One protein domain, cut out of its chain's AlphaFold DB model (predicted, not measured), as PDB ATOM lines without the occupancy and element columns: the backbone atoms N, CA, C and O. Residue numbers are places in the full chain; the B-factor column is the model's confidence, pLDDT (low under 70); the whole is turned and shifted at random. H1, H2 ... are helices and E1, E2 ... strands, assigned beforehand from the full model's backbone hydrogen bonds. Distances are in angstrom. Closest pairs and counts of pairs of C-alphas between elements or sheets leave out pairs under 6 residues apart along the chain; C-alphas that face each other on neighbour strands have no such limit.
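What this domain is: This is residues 130 to 184 of the 284 residues of an uncharacterized protein of Colletotrichum sidae (UniProt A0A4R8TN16). The domain has little regular structure: two short parallel strands, E1 and E2, lie side by side, one short helix, H1, lies off E1, and long loops make most of the rest. Residues 163 to 178 loop out from E1 and return to E2. The 55 printed residues are of mixed class, in the order H1, E1, E2, with only 15 in named elements. The whole is compact, with a radius of gyration of the C-alphas of 10.8 A and spans of 31 by 23 by 18 A.

Where its parts are: E1, residues 159 to 162, is 9.7 A long and begins at C-alpha 159 (7.495, -84.417, -17.160). E2, residues 179 to 182, is 10.2 A long and ends at C-alpha 182 (5.062, -76.407, -11.275). H1, residues 146 to 152, is 11.3 A long.

How they stand to each other: E1 and E2 are parallel, at 29 degrees, with N 160 and O 179 2.9 A apart, within hydrogen-bond range. The closest C-alphas of H1 and E1, Ala 148 and Val 160, are 7.4 A apart. H1 and E2 are apart. In H1, 0 of 3 O i to N i+4 pairs are within range, but 4 of 4 O i to N i+3 pairs are.

The domain as a whole: The C-alphas farthest apart, Ser 138 and Lys 155, are 31.6 A apart. The printed part has no cut. E1 to E2 is a long link. Residues 135 to 141 have pLDDT under 70.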
ATOM      1  N   VAL A 130       0.263 -84.115 -23.323       94.50
ATOM      2  CA  VAL A 130      -1.022 -84.603 -22.812       94.50
ATOM      3  C   VAL A 130      -1.630 -83.535 -21.915       94.50
ATOM      4  O   VAL A 130      -1.058 -83.174 -20.888       94.50
ATOM      5  N   PHE A 131      -2.806 -83.042 -22.299       92.88
ATOM      6  CA  PHE A 131      -3.633 -82.203 -21.441       92.88
ATOM      7  C   PHE A 131      -4.603 -83.099 -20.688       92.88
ATOM      8  O   PHE A 131      -5.551 -83.633 -21.260       92.88
ATOM      9  N   HIS A 132      -4.335 -83.292 -19.403       88.81
ATOM     10  CA  HIS A 132      -5.189 -84.076 -18.530       88.81
ATOM     11  C   HIS A 132      -6.083 -83.144 -17.720       88.81
ATOM     12  O   HIS A 132      -5.591 -82.321 -16.948       88.81
ATOM     13  N   TYR A 133      -7.389 -83.269 -17.927       84.75
ATOM     14  CA  TYR A 133      -8.391 -82.598 -17.118       84.75
ATOM     15  C   TYR A 133      -8.946 -83.595 -16.106       84.75
ATOM     16  O   TYR A 133      -9.555 -84.589 -16.498       84.75
ATOM     17  N   ASP A 134      -8.729 -83.316 -14.826       75.12
ATOM     18  CA  ASP A 134      -9.285 -84.086 -13.719       75.12
ATOM     19  C   ASP A 134      -9.671 -83.138 -12.581       75.12
ATOM     20  O   ASP A 134      -9.094 -82.056 -12.416       75.12
ATOM     21  N   THR A 135     -10.674 -83.530 -11.805       65.88
ATOM     22  CA  THR A 135     -11.075 -82.809 -10.603       65.88
ATOM     23  C   THR A 135     -10.112 -83.160  -9.481       65.88
ATOM     24  O   THR A 135     -10.097 -84.285  -8.988       65.88
ATOM     25  N   PHE A 136      -9.307 -82.186  -9.060       61.38
ATOM     26  CA  PHE A 136      -8.451 -82.339  -7.891       61.38
ATOM     27  C   PHE A 136      -9.314 -82.612  -6.648       61.38
ATOM     28  O   PHE A 136     -10.071 -81.742  -6.223       61.38
ATOM     29  N   ALA A 137      -9.237 -83.830  -6.103       57.47
ATOM     30  CA  ALA A 137     -10.136 -84.282  -5.042       57.47
ATOM     31  C   ALA A 137      -9.615 -83.980  -3.624       57.47
ATOM     32  O   ALA A 137     -10.423 -83.679  -2.749       57.47
ATOM     33  N   SER A 138      -8.297 -84.044  -3.374       57.97
ATOM     34  CA  SER A 138      -7.719 -83.745  -2.052       57.97
ATOM     35  C   SER A 138      -6.187 -83.612  -2.050       57.97
ATOM     36  O   SER A 138      -5.509 -84.108  -2.949       57.97
ATOM     37  N   ASP A 139      -5.642 -82.996  -0.994       57.53
ATOM     38  CA  ASP A 139      -4.193 -82.836  -0.766       57.53
ATOM     39  C   ASP A 139      -3.457 -84.168  -0.509       57.53
ATOM     40  O   ASP A 139      -2.279 -84.302  -0.853       57.53
ATOM     41  N   ASP A 140      -4.168 -85.161   0.035       55.03
ATOM     42  CA  ASP A 140      -3.654 -86.502   0.354       55.03
ATOM     43  C   ASP A 140      -3.991 -87.561  -0.709       55.03
ATOM     44  O   ASP A 140      -3.531 -88.701  -0.623       55.03
ATOM     45  N   GLY A 141      -4.787 -87.214  -1.724       58.00
ATOM     46  CA  GLY A 141      -5.364 -88.210  -2.618       58.00
ATOM     47  C   GLY A 141      -5.932 -87.638  -3.913       58.00
ATOM     48  O   GLY A 141      -6.832 -86.799  -3.927       58.00
ATOM     49  N   GLY A 142      -5.421 -88.178  -5.011       72.38
ATOM     50  CA  GLY A 142      -5.930 -88.062  -6.369       72.38
ATOM     51  C   GLY A 142      -5.346 -89.210  -7.188       72.38
ATOM     52  O   GLY A 142      -4.335 -89.797  -6.788       72.38
ATOM     53  N   LEU A 143      -5.974 -89.556  -8.308       80.81
ATOM     54  CA  LEU A 143      -5.391 -90.533  -9.221       80.81
ATOM     55  C   LEU A 143      -4.378 -89.812 -10.120       80.81
ATOM     56  O   LEU A 143      -4.686 -88.746 -10.653       80.81
ATOM     57  N   PRO A 144      -3.150 -90.335 -10.275       87.62
ATOM     58  CA  PRO A 144      -2.235 -89.781 -11.256       87.62
ATOM     59  C   PRO A 144      -2.829 -89.947 -12.653       87.62
ATOM     60  O   PRO A 144      -3.508 -90.934 -12.939       87.62
ATOM     61  N   CYS A 145      -2.512 -89.008 -13.546       88.81
ATOM     62  CA  CYS A 145      -2.801 -89.186 -14.961       88.81
ATOM     63  C   CYS A 145      -2.206 -90.520 -15.428       88.81
ATOM     64  O   CYS A 145      -1.000 -90.726 -15.287       88.81
ATOM     65  N   GLU A 146      -3.016 -91.409 -16.006       90.12
ATOM     66  CA  GLU A 146      -2.540 -92.738 -16.413       90.12
ATOM     67  C   GLU A 146      -1.379 -92.666 -17.419       90.12
ATOM     68  O   GLU A 146      -0.455 -93.474 -17.364       90.12
ATOM     69  N   ALA A 147      -1.343 -91.632 -18.268       93.19
ATOM     70  CA  ALA A 147      -0.230 -91.399 -19.189       93.19
ATOM     71  C   ALA A 147       1.116 -91.169 -18.472       93.19
ATOM     72  O   ALA A 147       2.173 -91.359 -19.070       93.19
ATOM     73  N   ALA A 148       1.116 -90.791 -17.189       94.00
ATOM     74  CA  ALA A 148       2.349 -90.645 -16.427       94.00
ATOM     75  C   ALA A 148       3.053 -91.986 -16.172       94.00
ATOM     76  O   ALA A 148       4.274 -92.000 -16.022       94.00
ATOM     77  N   PHE A 149       2.328 -93.113 -16.198       94.31
ATOM     78  CA  PHE A 149       2.926 -94.442 -16.039       94.31
ATOM     79  C   PHE A 149       3.873 -94.828 -17.177       94.31
ATOM     80  O   PHE A 149       4.694 -95.722 -16.976       94.31
ATOM     81  N   LEU A 150       3.858 -94.108 -18.307       94.88
ATOM     82  CA  LEU A 150       4.874 -94.242 -19.357       94.88
ATOM     83  C   LEU A 150       6.300 -94.054 -18.813       94.88
ATOM     84  O   LEU A 150       7.231 -94.668 -19.327       94.88
ATOM     85  N   ALA A 151       6.470 -93.280 -17.734       94.94
ATOM     86  CA  ALA A 151       7.751 -93.088 -17.046       94.94
ATOM     87  C   ALA A 151       8.352 -94.386 -16.484       94.94
ATOM     88  O   ALA A 151       9.549 -94.458 -16.222       94.94
ATOM     89  N   SER A 152       7.535 -95.431 -16.324       92.94
ATOM     90  CA  SER A 152       7.996 -96.749 -15.878       92.94
ATOM     91  C   SER A 152       8.929 -97.415 -16.893       92.94
ATOM     92  O   SER A 152       9.674 -98.328 -16.537       92.94
ATOM     93  N   HIS A 153       8.914 -96.974 -18.154       93.50
ATOM     94  CA  HIS A 153       9.800 -97.481 -19.188       93.50
ATOM     95  C   HIS A 153      11.043 -96.591 -19.330       93.50
ATOM     96  O   HIS A 153      10.942 -95.424 -19.686       93.50
ATOM     97  N   ALA A 154      12.242 -97.167 -19.194       92.62
ATOM     98  CA  ALA A 154      13.520 -96.431 -19.174       92.62
ATOM     99  C   ALA A 154      13.852 -95.601 -20.438       92.62
ATOM    100  O   ALA A 154      14.806 -94.829 -20.447       92.62
ATOM    101  N   LYS A 155      13.099 -95.789 -21.528       92.50
ATOM    102  CA  LYS A 155      13.244 -95.032 -22.787       92.50
ATOM    103  C   LYS A 155      12.287 -93.840 -22.895       92.50
ATOM    104  O   LYS A 155      12.383 -93.092 -23.861       92.50
ATOM    105  N   ALA A 156      11.370 -93.673 -21.944       93.44
ATOM    106  CA  ALA A 156      10.440 -92.558 -21.894       93.44
ATOM    107  C   ALA A 156      10.854 -91.583 -20.787       93.44
ATOM    108  O   ALA A 156      11.143 -91.980 -19.664       93.44
ATOM    109  N   SER A 157      10.847 -90.291 -21.105       94.75
ATOM    110  CA  SER A 157      11.048 -89.220 -20.129       94.75
ATOM    111  C   SER A 157       9.736 -88.471 -19.955       94.75
ATOM    112  O   SER A 157       9.322 -87.733 -20.849       94.75
ATOM    113  N   VAL A 158       9.100 -88.621 -18.795       96.00
ATOM    114  CA  VAL A 158       7.825 -87.962 -18.499       96.00
ATOM    115  C   VAL A 158       8.048 -86.787 -17.559       96.00
ATOM    116  O   VAL A 158       8.549 -86.943 -16.445       96.00
ATOM    117  N   ARG A 159       7.605 -85.607 -18.001       95.62
ATOM    118  CA  ARG A 159       7.495 -84.417 -17.160       95.62
ATOM    119  C   ARG A 159       6.030 -84.074 -16.945       95.62
ATOM    120  O   ARG A 159       5.317 -83.815 -17.910       95.62
ATOM    121  N   VAL A 160       5.612 -84.001 -15.688       93.62
ATOM    122  CA  VAL A 160       4.264 -83.562 -15.317       93.62
ATOM    123  C   VAL A 160       4.324 -82.102 -14.888       93.62
ATOM    124  O   VAL A 160       5.056 -81.750 -13.966       93.62
ATOM    125  N   LEU A 161       3.549 -81.248 -15.556       92.38
ATOM    126  CA  LEU A 161       3.398 -79.843 -15.191       92.38
ATOM    127  C   LEU A 161       2.075 -79.652 -14.447       92.38
ATOM    128  O   LEU A 161       1.006 -79.734 -15.045       92.38
ATOM    129  N   CYS A 162       2.148 -79.402 -13.142       88.06
ATOM    130  CA  CYS A 162       0.975 -79.199 -12.289       88.06
ATOM    131  C   CYS A 162       0.728 -77.716 -12.025       88.06
ATOM    132  O   CYS A 162       1.655 -76.909 -12.081       88.06
ATOM    133  N   ALA A 163      -0.499 -77.350 -11.650       84.44
ATOM    134  CA  ALA A 163      -0.743 -76.015 -11.122       84.44
ATOM    135  C   ALA A 163       0.221 -75.725  -9.944       84.44
ATOM    136  O   ALA A 163       0.514 -76.621  -9.146       84.44
ATOM    137  N   PRO A 164       0.726 -74.489  -9.800       83.62
ATOM    138  CA  PRO A 164       1.637 -74.114  -8.717       83.62
ATOM    139  C   PRO A 164       1.116 -74.453  -7.313       83.62
ATOM    140  O   PRO A 164       1.917 -74.714  -6.417       83.62
ATOM    141  N   THR A 165      -0.206 -74.478  -7.138       77.62
ATOM    142  CA  THR A 165      -0.897 -74.848  -5.896       77.62
ATOM    143  C   THR A 165      -0.905 -76.354  -5.620       77.62
ATOM    144  O   THR A 165      -0.909 -76.739  -4.458       77.62
ATOM    145  N   SER A 166      -0.841 -77.211  -6.645       72.94
ATOM    146  CA  SER A 166      -0.926 -78.675  -6.509       72.94
ATOM    147  C   SER A 166       0.407 -79.408  -6.697       72.94
ATOM    148  O   SER A 166       0.491 -80.611  -6.465       72.94
ATOM    149  N   PHE A 167       1.482 -78.702  -7.063       76.62
ATOM    150  CA  PHE A 167       2.798 -79.298  -7.331       76.62
ATOM    151  C   PHE A 167       3.381 -80.122  -6.162       76.62
ATOM    152  O   PHE A 167       4.130 -81.069  -6.380       76.62
ATOM    153  N   ARG A 168       3.054 -79.774  -4.912       74.50
ATOM    154  CA  ARG A 168       3.590 -80.455  -3.715       74.50
ATOM    155  C   ARG A 168       2.821 -81.716  -3.317       74.50
ATOM    156  O   ARG A 168       3.161 -82.335  -2.312       74.50
ATOM    157  N   THR A 169       1.793 -82.076  -4.073       73.56
ATOM    158  CA  THR A 169       0.959 -83.241  -3.778       73.56
ATOM    159  C   THR A 169       1.718 -84.528  -4.090       73.56
ATOM    160  O   THR A 169       2.545 -84.592  -5.001       73.56
ATOM    161  N   LYS A 170       1.450 -85.585  -3.320       81.19
ATOM    162  CA  LYS A 170       2.137 -86.880  -3.462       81.19
ATOM    163  C   LYS A 170       1.532 -87.775  -4.552       81.19
ATOM    164  O   LYS A 170       1.914 -88.939  -4.640       81.19
ATOM    165  N   VAL A 171       0.650 -87.244  -5.402       86.62
ATOM    166  CA  VAL A 171      -0.122 -87.998  -6.413       86.62
ATOM    167  C   VAL A 171       0.771 -88.868  -7.308       86.62
ATOM    168  O   VAL A 171       0.458 -90.025  -7.564       86.62
ATOM    169  N   TYR A 172       1.923 -88.346  -7.732       89.25
ATOM    170  CA  TYR A 172       2.854 -89.053  -8.623       89.25
ATOM    171  C   TYR A 172       3.985 -89.791  -7.891       89.25
ATOM    172  O   TYR A 172       4.842 -90.381  -8.541       89.25
ATOM    173  N   SER A 173       4.012 -89.783  -6.553       87.62
ATOM    174  CA  SER A 173       5.124 -90.353  -5.767       87.62
ATOM    175  C   SER A 173       5.304 -91.865  -5.943       87.62
ATOM    176  O   SER A 173       6.408 -92.369  -5.755       87.62
ATOM    177  N   GLY A 174       4.242 -92.578  -6.328       87.56
ATOM    178  CA  GLY A 174       4.278 -94.011  -6.618       87.56
ATOM    179  C   GLY A 174       4.778 -94.370  -8.022       87.56
ATOM    180  O   GLY A 174       4.926 -95.554  -8.309       87.56
ATOM    181  N   ILE A 175       5.030 -93.390  -8.899       90.62
ATOM    182  CA  ILE A 175       5.479 -93.644 -10.273       90.62
ATOM    183  C   ILE A 175       6.986 -93.371 -10.372       90.62
ATOM    184  O   ILE A 175       7.426 -92.246 -10.112       90.62
ATOM    185  N   PRO A 176       7.804 -94.367 -10.750       87.19
ATOM    186  CA  PRO A 176       9.240 -94.169 -10.879       87.19
ATOM    187  C   PRO A 176       9.552 -93.203 -12.033       87.19
ATOM    188  O   PRO A 176       8.868 -93.193 -13.050       87.19
ATOM    189  N   GLN A 177      10.623 -92.416 -11.886       89.81
ATOM    190  CA  GLN A 177      11.208 -91.585 -12.956       89.81
ATOM    191  C   GLN A 177      10.314 -90.454 -13.512       89.81
ATOM    192  O   GLN A 177      10.644 -89.863 -14.541       89.81
ATOM    193  N   VAL A 178       9.224 -90.086 -12.828       93.31
ATOM    194  CA  VAL A 178       8.416 -88.909 -13.193       93.31
ATOM    195  C   VAL A 178       9.052 -87.618 -12.662       93.31
ATOM    196  O   VAL A 178       9.253 -87.458 -11.459       93.31
ATOM    197  N   ASP A 179       9.309 -86.654 -13.553       93.31
ATOM    198  CA  ASP A 179       9.734 -85.288 -13.206       93.31
ATOM    199  C   ASP A 179       8.500 -84.394 -13.039       93.31
ATOM    200  O   ASP A 179       7.963 -83.857 -14.010       93.31
ATOM    201  N   VAL A 180       8.012 -84.236 -11.810       91.62
ATOM    202  CA  VAL A 180       6.924 -83.292 -11.531       91.62
ATOM    203  C   VAL A 180       7.523 -81.889 -11.396       91.62
ATOM    204  O   VAL A 180       8.515 -81.698 -10.688       91.62
ATOM    205  N   LYS A 181       6.910 -80.882 -12.028       91.81
ATOM    206  CA  LYS A 181       7.276 -79.463 -11.896       91.81
ATOM    207  C   LYS A 181       6.039 -78.565 -11.833       91.81
ATOM    208  O   LYS A 181       5.001 -78.905 -12.399       91.81
ATOM    209  N   PRO A 182       6.122 -77.396 -11.177       90.69
ATOM    210  CA  PRO A 182       5.062 -76.407 -11.275       90.69
ATOM    211  C   PRO A 182       5.020 -75.837 -12.699       90.69
ATOM    212  O   PRO A 182       6.051 -75.459 -13.261       90.69
ATOM    213  N   LEU A 183       3.822 -75.734 -13.266       90.62
ATOM    214  CA  LEU A 183       3.557 -75.032 -14.510       90.62
ATOM    215  C   LEU A 183       3.788 -73.542 -14.271       90.62
ATOM    216  O   LEU A 183       3.027 -72.889 -13.556       90.62
ATOM    217  N   LYS A 184       4.864 -73.027 -14.857       89.44
ATOM    218  CA  LYS A 184       5.250 -71.625 -14.765       89.44
ATOM    219  C   LYS A 184       5.433 -71.032 -16.153       89.44
ATOM    220  O   LYS A 184       5.976 -71.682 -17.039       89.44
TER     221      LYS A 184